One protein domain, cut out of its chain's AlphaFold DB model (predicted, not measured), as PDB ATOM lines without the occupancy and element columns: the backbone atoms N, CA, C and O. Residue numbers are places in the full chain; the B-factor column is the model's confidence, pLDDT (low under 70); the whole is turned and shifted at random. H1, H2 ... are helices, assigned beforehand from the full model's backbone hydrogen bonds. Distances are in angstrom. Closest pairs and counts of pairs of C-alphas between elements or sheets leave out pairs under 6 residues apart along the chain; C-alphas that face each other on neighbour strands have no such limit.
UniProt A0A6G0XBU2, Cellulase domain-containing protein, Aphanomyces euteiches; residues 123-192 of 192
ATOM      1  N   TRP A 123      28.758  17.039 297.718       97.31
ATOM      2  CA  TRP A 123      27.815  16.018 297.256       97.31
ATOM      3  C   TRP A 123      27.796  14.691 298.027       97.31
ATOM      4  O   TRP A 123      26.723  14.264 298.436       97.31
ATOM      5  N   SER A 124      28.922  13.993 298.171       96.94
ATOM      6  CA  SER A 124      28.977  12.621 298.694       96.94
ATOM      7  C   SER A 124      30.371  12.273 299.216       96.94
ATOM      8  O   SER A 124      31.375  12.869 298.814       96.94
ATOM      9  N   ARG A 125      30.477  11.224 300.040       95.31
ATOM     10  CA  ARG A 125      31.778  10.657 300.444       95.31
ATOM     11  C   ARG A 125      32.613  10.162 299.268       95.31
ATOM     12  O   ARG A 125      33.836  10.252 299.298       95.31
ATOM     13  N   TRP A 126      31.958   9.754 298.184       95.94
ATOM     14  CA  TRP A 126      32.613   9.344 296.938       95.94
ATOM     15  C   TRP A 126      33.198  10.513 296.141       95.94
ATOM     16  O   TRP A 126      33.992  10.309 295.228       95.94
ATOM     17  N   THR A 127      32.854  11.744 296.515       97.12
ATOM     18  CA  THR A 127      33.418  12.988 295.978       97.12
ATOM     19  C   THR A 127      34.226  13.766 297.018       97.12
ATOM     20  O   THR A 127      34.584  14.917 296.781       97.12
ATOM     21  N   GLY A 128      34.576  13.127 298.141       94.56
ATOM     22  CA  GLY A 128      35.466  13.668 299.170       94.56
ATOM     23  C   GLY A 128      34.772  14.464 300.276       94.56
ATOM     24  O   GLY A 128      35.449  15.235 300.954       94.56
ATOM     25  N   GLY A 129      33.458  14.299 300.452       95.12
ATOM     26  CA  GLY A 129      32.685  14.915 301.537       95.12
ATOM     27  C   GLY A 129      31.606  13.987 302.084       95.12
ATOM     28  O   GLY A 129      31.934  12.909 302.568       95.12
ATOM     29  N   ASP A 130      30.340  14.397 302.039       96.25
ATOM     30  CA  ASP A 130      29.198  13.643 302.568       96.25
ATOM     31  C   ASP A 130      27.871  14.117 301.958       96.25
ATOM     32  O   ASP A 130      27.827  15.138 301.276       96.25
ATOM     33  N   GLY A 131      26.790  13.371 302.195       97.12
ATOM     34  CA  GLY A 131      25.448  13.757 301.764       97.12
ATOM     35  C   GLY A 131      24.741  12.650 301.002       97.12
ATOM     36  O   GLY A 131      24.068  11.825 301.610       97.12
ATOM     37  N   ALA A 132      24.863  12.650 299.679       97.88
ATOM     38  CA  ALA A 132      24.164  11.751 298.772       97.88
ATOM     39  C   ALA A 132      24.758  10.325 298.749       97.88
ATOM     40  O   ALA A 132      25.986  10.161 298.787       97.88
ATOM     41  N   PRO A 133      23.907   9.287 298.636       97.44
ATOM     42  CA  PRO A 133      24.338   7.895 298.559       97.44
ATOM     43  C   PRO A 133      25.016   7.551 297.228       97.44
ATOM     44  O   PRO A 133      24.808   8.209 296.206       97.44
ATOM     45  N   LEU A 134      25.803   6.468 297.241       96.38
ATOM     46  CA  LEU A 134      26.552   5.961 296.081       96.38
ATOM     47  C   LEU A 134      25.671   5.754 294.843       96.38
ATOM     48  O   LEU A 134      26.082   6.104 293.735       96.38
ATOM     49  N   TRP A 135      24.474   5.192 295.028       96.94
ATOM     50  CA  TRP A 135      23.598   4.817 293.917       96.94
ATOM     51  C   TRP A 135      23.245   6.014 293.025       96.94
ATOM     52  O   TRP A 135      23.130   5.844 291.818       96.94
ATOM     53  N   THR A 136      23.220   7.240 293.567       96.69
ATOM     54  CA  THR A 136      22.964   8.457 292.773       96.69
ATOM     55  C   THR A 136      23.971   8.645 291.640       96.69
ATOM     56  O   THR A 136      23.619   9.136 290.573       96.69
ATOM     57  N   MET A 137      25.228   8.251 291.855       96.75
ATOM     58  CA  MET A 137      26.284   8.329 290.846       96.75
ATOM     59  C   MET A 137      26.225   7.143 289.885       96.75
ATOM     60  O   MET A 137      26.395   7.318 288.677       96.75
ATOM     61  N   VAL A 138      25.985   5.944 290.422       96.69
ATOM     62  CA  VAL A 138      25.940   4.701 289.639       96.69
ATOM     63  C   VAL A 138      24.774   4.719 288.650       96.69
ATOM     64  O   VAL A 138      24.965   4.348 287.493       96.69
ATOM     65  N   ASP A 139      23.614   5.242 289.047       95.06
ATOM     66  CA  ASP A 139      22.434   5.380 288.182       95.06
ATOM     67  C   ASP A 139      22.683   6.298 286.977       95.06
ATOM     68  O   ASP A 139      22.081   6.135 285.917       95.06
ATOM     69  N   LEU A 140      23.620   7.241 287.106       94.19
ATOM     70  CA  LEU A 140      24.056   8.125 286.023       94.19
ATOM     71  C   LEU A 140      25.190   7.527 285.174       94.19
ATOM     72  O   LEU A 140      25.717   8.194 284.283       94.19
ATOM     73  N   GLY A 141      25.590   6.285 285.451       96.62
ATOM     74  CA  GLY A 141      26.685   5.599 284.767       96.62
ATOM     75  C   GLY A 141      28.077   6.068 285.193       96.62
ATOM     76  O   GLY A 141      29.059   5.759 284.515       96.62
ATOM     77  N   LEU A 142      28.195   6.812 286.298       97.31
ATOM     78  CA  LEU A 142      29.498   7.159 286.859       97.31
ATOM     79  C   LEU A 142      30.079   5.960 287.614       97.31
ATOM     80  O   LEU A 142      29.369   5.227 288.294       97.31
ATOM     81  N   ASN A 143      31.400   5.804 287.532       96.94
ATOM     82  CA  ASN A 143      32.137   4.799 288.290       96.94
ATOM     83  C   ASN A 143      33.127   5.484 289.254       96.94
ATOM     84  O   ASN A 143      34.225   5.862 288.819       96.94
ATOM     85  N   PRO A 144      32.758   5.650 290.541       95.88
ATOM     86  CA  PRO A 144      33.610   6.285 291.544       95.88
ATOM     87  C   PRO A 144      34.969   5.618 291.776       95.88
ATOM     88  O   PRO A 144      35.918   6.321 292.127       95.88
ATOM     89  N   ASP A 145      35.125   4.320 291.490       95.06
ATOM     90  CA  ASP A 145      36.418   3.624 291.621       95.06
ATOM     91  C   ASP A 145      37.497   4.245 290.716       95.06
ATOM     92  O   ASP A 145      38.690   4.228 291.022       95.06
ATOM     93  N   ASN A 146      37.078   4.874 289.613       96.69
ATOM     94  CA  ASN A 146      37.973   5.538 288.672       96.69
ATOM     95  C   ASN A 146      38.210   7.022 288.991       96.69
ATOM     96  O   ASN A 146      38.979   7.687 288.285       96.69
ATOM     97  N   PHE A 147      37.582   7.592 290.021       97.12
ATOM     98  CA  PHE A 147      37.682   9.032 290.278       97.12
ATOM     99  C   PHE A 147      39.096   9.473 290.659       97.12
ATOM    100  O   PHE A 147      39.532  10.546 290.238       97.12
ATOM    101  N   ALA A 148      39.852   8.637 291.372       95.62
ATOM    102  CA  ALA A 148      41.221   8.956 291.768       95.62
ATOM    103  C   ALA A 148      42.200   8.993 290.579       95.62
ATOM    104  O   ALA A 148      43.068   9.877 290.509       95.62
ATOM    105  N   VAL A 149      42.055   8.061 289.625       96.19
ATOM    106  CA  VAL A 149      42.906   7.992 288.424       96.19
ATOM    107  C   VAL A 149      42.526   9.068 287.406       96.19
ATOM    108  O   VAL A 149      43.405   9.718 286.847       96.19
ATOM    109  N   THR A 150      41.229   9.341 287.241       96.94
ATOM    110  CA  THR A 150      40.718  10.393 286.341       96.94
ATOM    111  C   THR A 150      40.777  11.798 286.939       96.94
ATOM    112  O   THR A 150      40.548  12.777 286.234       96.94
ATOM    113  N   LYS A 151      41.077  11.918 288.240       96.12
ATOM    114  CA  LYS A 151      41.021  13.169 289.017       96.12
ATOM    115  C   LYS A 151      39.623  13.797 289.084       96.12
ATOM    116  O   LYS A 151      39.508  14.991 289.373       96.12
ATOM    117  N   ALA A 152      38.574  13.000 288.876       97.56
ATOM    118  CA  ALA A 152      37.180  13.427 288.978       97.56
ATOM    119  C   ALA A 152      36.746  13.758 290.416       97.56
ATOM    120  O   ALA A 152      35.807  14.533 290.595       97.56
ATOM    121  N   ALA A 153      37.447  13.231 291.420       97.38
ATOM    122  CA  ALA A 153      37.332  13.623 292.820       97.38
ATOM    123  C   ALA A 153      38.661  13.393 293.553       97.38
ATOM    124  O   ALA A 153      39.521  12.636 293.100       97.38
ATOM    125  N   LEU A 154      38.828  14.072 294.682       95.44
ATOM    126  CA  LEU A 154      39.941  13.913 295.603       95.44
ATOM    127  C   LEU A 154      39.392  13.487 296.965       95.44
ATOM    128  O   LEU A 154      38.867  14.311 297.712       95.44
ATOM    129  N   CYS A 155      39.527  12.204 297.279       94.00
ATOM    130  CA  CYS A 155      39.048  11.614 298.525       94.00
ATOM    131  C   CYS A 155      40.238  11.173 299.378       94.00
ATOM    132  O   CYS A 155      41.251  10.733 298.833       94.00
ATOM    133  N   GLN A 156      40.110  11.269 300.702       90.75
ATOM    134  CA  GLN A 156      41.162  10.843 301.629       90.75
ATOM    135  C   GLN A 156      41.490   9.351 301.451       90.75
ATOM    136  O   GLN A 156      42.658   8.994 301.324       90.75
ATOM    137  N   ASP A 157      40.461   8.512 301.318       88.81
ATOM    138  CA  ASP A 157      40.591   7.053 301.197       88.81
ATOM    139  C   ASP A 157      41.297   6.603 299.906       88.81
ATOM    140  O   ASP A 157      41.863   5.514 299.846       88.81
ATOM    141  N   THR A 158      41.297   7.446 298.869       92.25
ATOM    142  CA  THR A 158      41.872   7.134 297.549       92.25
ATOM    143  C   THR A 158      43.068   8.013 297.186       92.25
ATOM    144  O   THR A 158      43.552   7.949 296.056       92.25
ATOM    145  N   PHE A 159      43.527   8.883 298.092       89.81
ATOM    146  CA  PHE A 159      44.650   9.791 297.831       89.81
ATOM    147  C   PHE A 159      45.972   9.036 297.640       89.81
ATOM    148  O   PHE A 159      46.834   9.473 296.877       89.81
ATOM    149  N   GLY A 160      46.094   7.873 298.288       85.56
ATOM    150  CA  GLY A 160      47.348   7.139 298.414       85.56
ATOM    151  C   GLY A 160      48.272   7.768 299.460       85.56
ATOM    152  O   GLY A 160      48.027   8.867 299.951       85.56
ATOM    153  N   GLY A 161      49.342   7.060 299.818       86.88
ATOM    154  CA  GLY A 161      50.247   7.502 300.882       86.88
ATOM    155  C   GLY A 161      49.652   7.323 302.279       86.88
ATOM    156  O   GLY A 161      48.757   6.499 302.488       86.88
ATOM    157  N   LYS A 162      50.194   8.049 303.255       89.31
ATOM    158  CA  LYS A 162      49.693   8.023 304.631       89.31
ATOM    159  C   LYS A 162      48.567   9.048 304.803       89.31
ATOM    160  O   LYS A 162      48.576  10.068 304.115       89.31
ATOM    161  N   PRO A 163      47.633   8.853 305.750       86.12
ATOM    162  CA  PRO A 163      46.581   9.832 306.026       86.12
ATOM    163  C   PRO A 163      47.106  11.252 306.292       86.12
ATOM    164  O   PRO A 163      46.442  12.224 305.940       86.12
ATOM    165  N   GLU A 164      48.301  11.382 306.875       90.62
ATOM    166  CA  GLU A 164      48.929  12.677 307.167       90.62
ATOM    167  C   GLU A 164      49.403  13.429 305.913       90.62
ATOM    168  O   GLU A 164      49.595  14.644 305.972       90.62
ATOM    169  N   ASP A 165      49.565  12.726 304.788       90.62
ATOM    170  CA  ASP A 165      49.971  13.310 303.509       90.62
ATOM    171  C   ASP A 165      48.796  14.017 302.808       90.62
ATOM    172  O   ASP A 165      49.015  14.825 301.900       90.62
ATOM    173  N   PHE A 166      47.548  13.746 303.222       92.19
ATOM    174  CA  PHE A 166      46.363  14.383 302.652       92.19
ATOM    175  C   PHE A 166      46.344  15.883 302.994       92.19
ATOM    176  O   PHE A 166      46.284  16.250 304.174       92.19
ATOM    177  N   PRO A 167      46.372  16.791 301.997       92.31
ATOM    178  CA  PRO A 167      46.490  18.213 302.277       92.31
ATOM    179  C   PRO A 167      45.297  18.748 303.076       92.31
ATOM    180  O   PRO A 167      44.131  18.551 302.729       92.31
ATOM    181  N   LYS A 168      45.588  19.481 304.153       91.38
ATOM    182  CA  LYS A 168      44.552  20.080 305.002       91.38
ATOM    183  C   LYS A 168      43.677  21.035 304.188       91.38
ATOM    184  O   LYS A 168      44.188  21.832 303.408       91.38
ATOM    185  N   MET A 169      42.364  20.987 304.425       89.88
ATOM    186  CA  MET A 169      41.370  21.877 303.801       89.88
ATOM    187  C   MET A 169      41.340  21.842 302.262       89.88
ATOM    188  O   MET A 169      40.863  22.786 301.641       89.88
ATOM    189  N   ILE A 170      41.807  20.759 301.630       93.50
ATOM    190  CA  ILE A 170      41.755  20.617 300.166       93.50
ATOM    191  C   ILE A 170      40.387  20.161 299.647       93.50
ATOM    192  O   ILE A 170      40.076  20.363 298.475       93.50
ATOM    193  N   TRP A 171      39.552  19.577 300.510       91.81
ATOM    194  CA  TRP A 171      38.248  19.020 300.144       91.81
ATOM    195  C   TRP A 171      37.310  19.995 299.397       91.81
ATOM    196  O   TRP A 171      36.662  19.525 298.463       91.81
ATOM    197  N   PRO A 172      37.269  21.330 299.647       96.12
ATOM    198  CA  PRO A 172      36.381  22.227 298.898       96.12
ATOM    199  C   PRO A 172      36.748  22.325 297.416       96.12
ATOM    200  O   PRO A 172      35.911  22.683 296.593       96.12
ATOM    201  N   THR A 173      37.984  21.970 297.042       96.19
ATOM    202  CA  THR A 173      38.383  21.922 295.627       96.19
ATOM    203  C   THR A 173      37.584  20.885 294.836       96.19
ATOM    204  O   THR A 173      37.476  21.017 293.617       96.19
ATOM    205  N   ASN A 174      36.973  19.898 295.506       97.69
ATOM    206  CA  ASN A 174      36.074  18.941 294.870       97.69
ATOM    207  C   ASN A 174      34.823  19.600 294.284       97.69
ATOM    208  O   ASN A 174      34.317  19.062 293.305       97.69
ATOM    209  N   LEU A 175      34.382  20.771 294.776       97.12
ATOM    210  CA  LEU A 175      33.225  21.499 294.223       97.12
ATOM    211  C   LEU A 175      33.338  21.732 292.709       97.12
ATOM    212  O   LEU A 175      32.334  21.712 292.005       97.12
ATOM    213  N   PHE A 176      34.559  21.927 292.205       96.56
ATOM    214  CA  PHE A 176      34.828  22.200 290.790       96.56
ATOM    215  C   PHE A 176      35.278  20.967 290.003       96.56
ATOM    216  O   PHE A 176      35.544  21.062 288.805       96.56
ATOM    217  N   LYS A 177      35.420  19.809 290.656       97.75
ATOM    218  CA  LYS A 177      35.827  18.582 289.972       97.75
ATOM    219  C   LYS A 177      34.633  17.896 289.334       97.75
ATOM    220  O   LYS A 177      33.500  18.036 289.788       97.75
ATOM    221  N   PHE A 178      34.930  17.115 288.298       98.19
ATOM    222  CA  PHE A 178      33.934  16.464 287.453       98.19
ATOM    223  C   PHE A 178      32.850  15.730 288.253       98.19
ATOM    224  O   PHE A 178      31.678  15.927 287.952       98.19
ATOM    225  N   GLY A 179      33.208  14.954 289.284       97.38
ATOM    226  CA  GLY A 179      32.241  14.197 290.083       97.38
ATOM    227  C   GLY A 179      31.196  15.101 290.743       97.38
ATOM    228  O   GLY A 179      30.023  15.046 290.391       97.38
ATOM    229  N   CYS A 180      31.615  15.986 291.652       97.81
ATOM    230  CA  CYS A 180      30.686  16.861 292.376       97.81
ATOM    231  C   CYS A 180      29.962  17.845 291.443       97.81
ATOM    232  O   CYS A 180      28.753  18.028 291.569       97.81
ATOM    233  N   ALA A 181      30.681  18.474 290.506       97.25
ATOM    234  CA  ALA A 181      30.103  19.485 289.622       97.25
ATOM    235  C   ALA A 181      29.024  18.893 288.701       97.25
ATOM    236  O   ALA A 181      27.972  19.508 288.510       97.25
ATOM    237  N   THR A 182      29.250  17.685 288.171       96.81
ATOM    238  CA  THR A 182      28.269  16.988 287.325       96.81
ATOM    239  C   THR A 182      27.039  16.597 288.134       96.81
ATOM    240  O   THR A 182      25.925  16.901 287.714       96.81
ATOM    241  N   MET A 183      27.226  16.006 289.318       96.75
ATOM    242  CA  MET A 183      26.111  15.610 290.183       96.75
ATOM    243  C   MET A 183      25.243  16.803 290.594       96.75
ATOM    244  O   MET A 183      24.024  16.764 290.437       96.75
ATOM    245  N   ALA A 184      25.870  17.897 291.037       95.31
ATOM    246  CA  ALA A 184      25.156  19.122 291.385       95.31
ATOM    247  C   ALA A 184      24.404  19.704 290.178       95.31
ATOM    248  O   ALA A 184      23.256  20.122 290.312       95.31
ATOM    249  N   THR A 185      25.020  19.698 288.991       95.00
ATOM    250  CA  THR A 185      24.368  20.177 287.764       95.00
ATOM    251  C   THR A 185      23.129  19.349 287.446       95.00
ATOM    252  O   THR A 185      22.068  19.916 287.226       95.00
ATOM    253  N   LEU A 186      23.232  18.020 287.459       93.81
ATOM    254  CA  LEU A 186      22.115  17.142 287.109       93.81
ATOM    255  C   LEU A 186      20.969  17.223 288.121       93.81
ATOM    256  O   LEU A 186      19.808  17.245 287.719       93.81
ATOM    257  N   PHE A 187      21.284  17.333 289.413       93.31
ATOM    258  CA  PHE A 187      20.272  17.452 290.461       93.31
ATOM    259  C   PHE A 187      19.491  18.770 290.380       93.31
ATOM    260  O   PHE A 187      18.272  18.772 290.522       93.31
ATOM    261  N   TRP A 188      20.172  19.895 290.127       92.00
ATOM    262  CA  TRP A 188      19.533  21.218 290.134       92.00
ATOM    263  C   TRP A 188      19.013  21.683 288.771       92.00
ATOM    264  O   TRP A 188      18.094  22.498 288.725       92.00
ATOM    265  N   ALA A 189      19.594  21.200 287.670       90.69
ATOM    266  CA  ALA A 189      19.170  21.543 286.312       90.69
ATOM    267  C   ALA A 189      18.151  20.552 285.725       90.69
ATOM    268  O   ALA A 189      17.706  20.739 284.592       90.69
ATOM    269  N   GLY A 190      17.789  19.500 286.467       77.56
ATOM    270  CA  GLY A 190      16.727  18.579 286.081       77.56
ATOM    271  C   GLY A 190      15.368  19.277 285.956       77.56
ATOM    272  O   GLY A 190      15.089  20.272 286.629       77.56
ATOM    273  N   ASN A 191      14.504  18.747 285.088       76.19
ATOM    274  CA  ASN A 191      13.107  19.171 285.052       76.19
ATOM    275  C   ASN A 191      12.414  18.755 286.358       76.19
ATOM    276  O   ASN A 191      12.645  17.650 286.849       76.19
ATOM    277  N   LYS A 192      11.589  19.657 286.898       59.22
ATOM    278  CA  LYS A 192      10.757  19.404 288.082       59.22
ATOM    279  C   LYS A 192       9.679  18.364 287.815       59.22
ATOM    280  O   LYS A 192       9.135  18.375 286.686       59.22
TER     281      LYS A 192
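AT A GLANCE: This is residues 123 to 192 of the 192 residues of the protein "Cellulase domain-containing protein" of Aphanomyces euteiches (UniProt A0A6G0XBU2). Short helices H1, H2 and H3 gather near the longer H4, which runs along the longest axis; the loop at Lys 162 makes one end, the tail to Lys 192 the other. The printed part, 70 residues, is all helix in class, H1 to H4 in order, though under half are in named elements. It is compact, radius of gyration of the C-alphas 12.3 A, spanning 43 by 21 by 18 A.

IN THESE COORDINATES: H1, residues 135 to 138, begins at C-alpha 135 (23.598, 4.817, 293.917). H2 is residues 144 to 150; H3, 171 to 176, 10.5 A. H4, 178 to 189, 15.7 A, ends at C-alpha 189 (19.170, 21.543, 286.312).

HOW THE PARTS SIT: Close to H4 but not clearly touching are H1, closest C-alphas Met 137 and Met 183, 7.3 A, and H2, Phe 147 and Gly 179, 7.5 A. H3 and H4 only just touch, only at the corner, with 3 pairs of C-alphas within 8 A, closest Leu 175 and Ala 181, 5.9 A. O i to N i+4 pairs are within hydrogen-bond range throughout H4, 1 of 3 in H2, 0 of 2 in H3; i+3, 2 of 4 and 3 of 3.

THE WHOLE: The printed part has no cut; H2 to H3 is a long link. Residue 192 is under pLDDT 70.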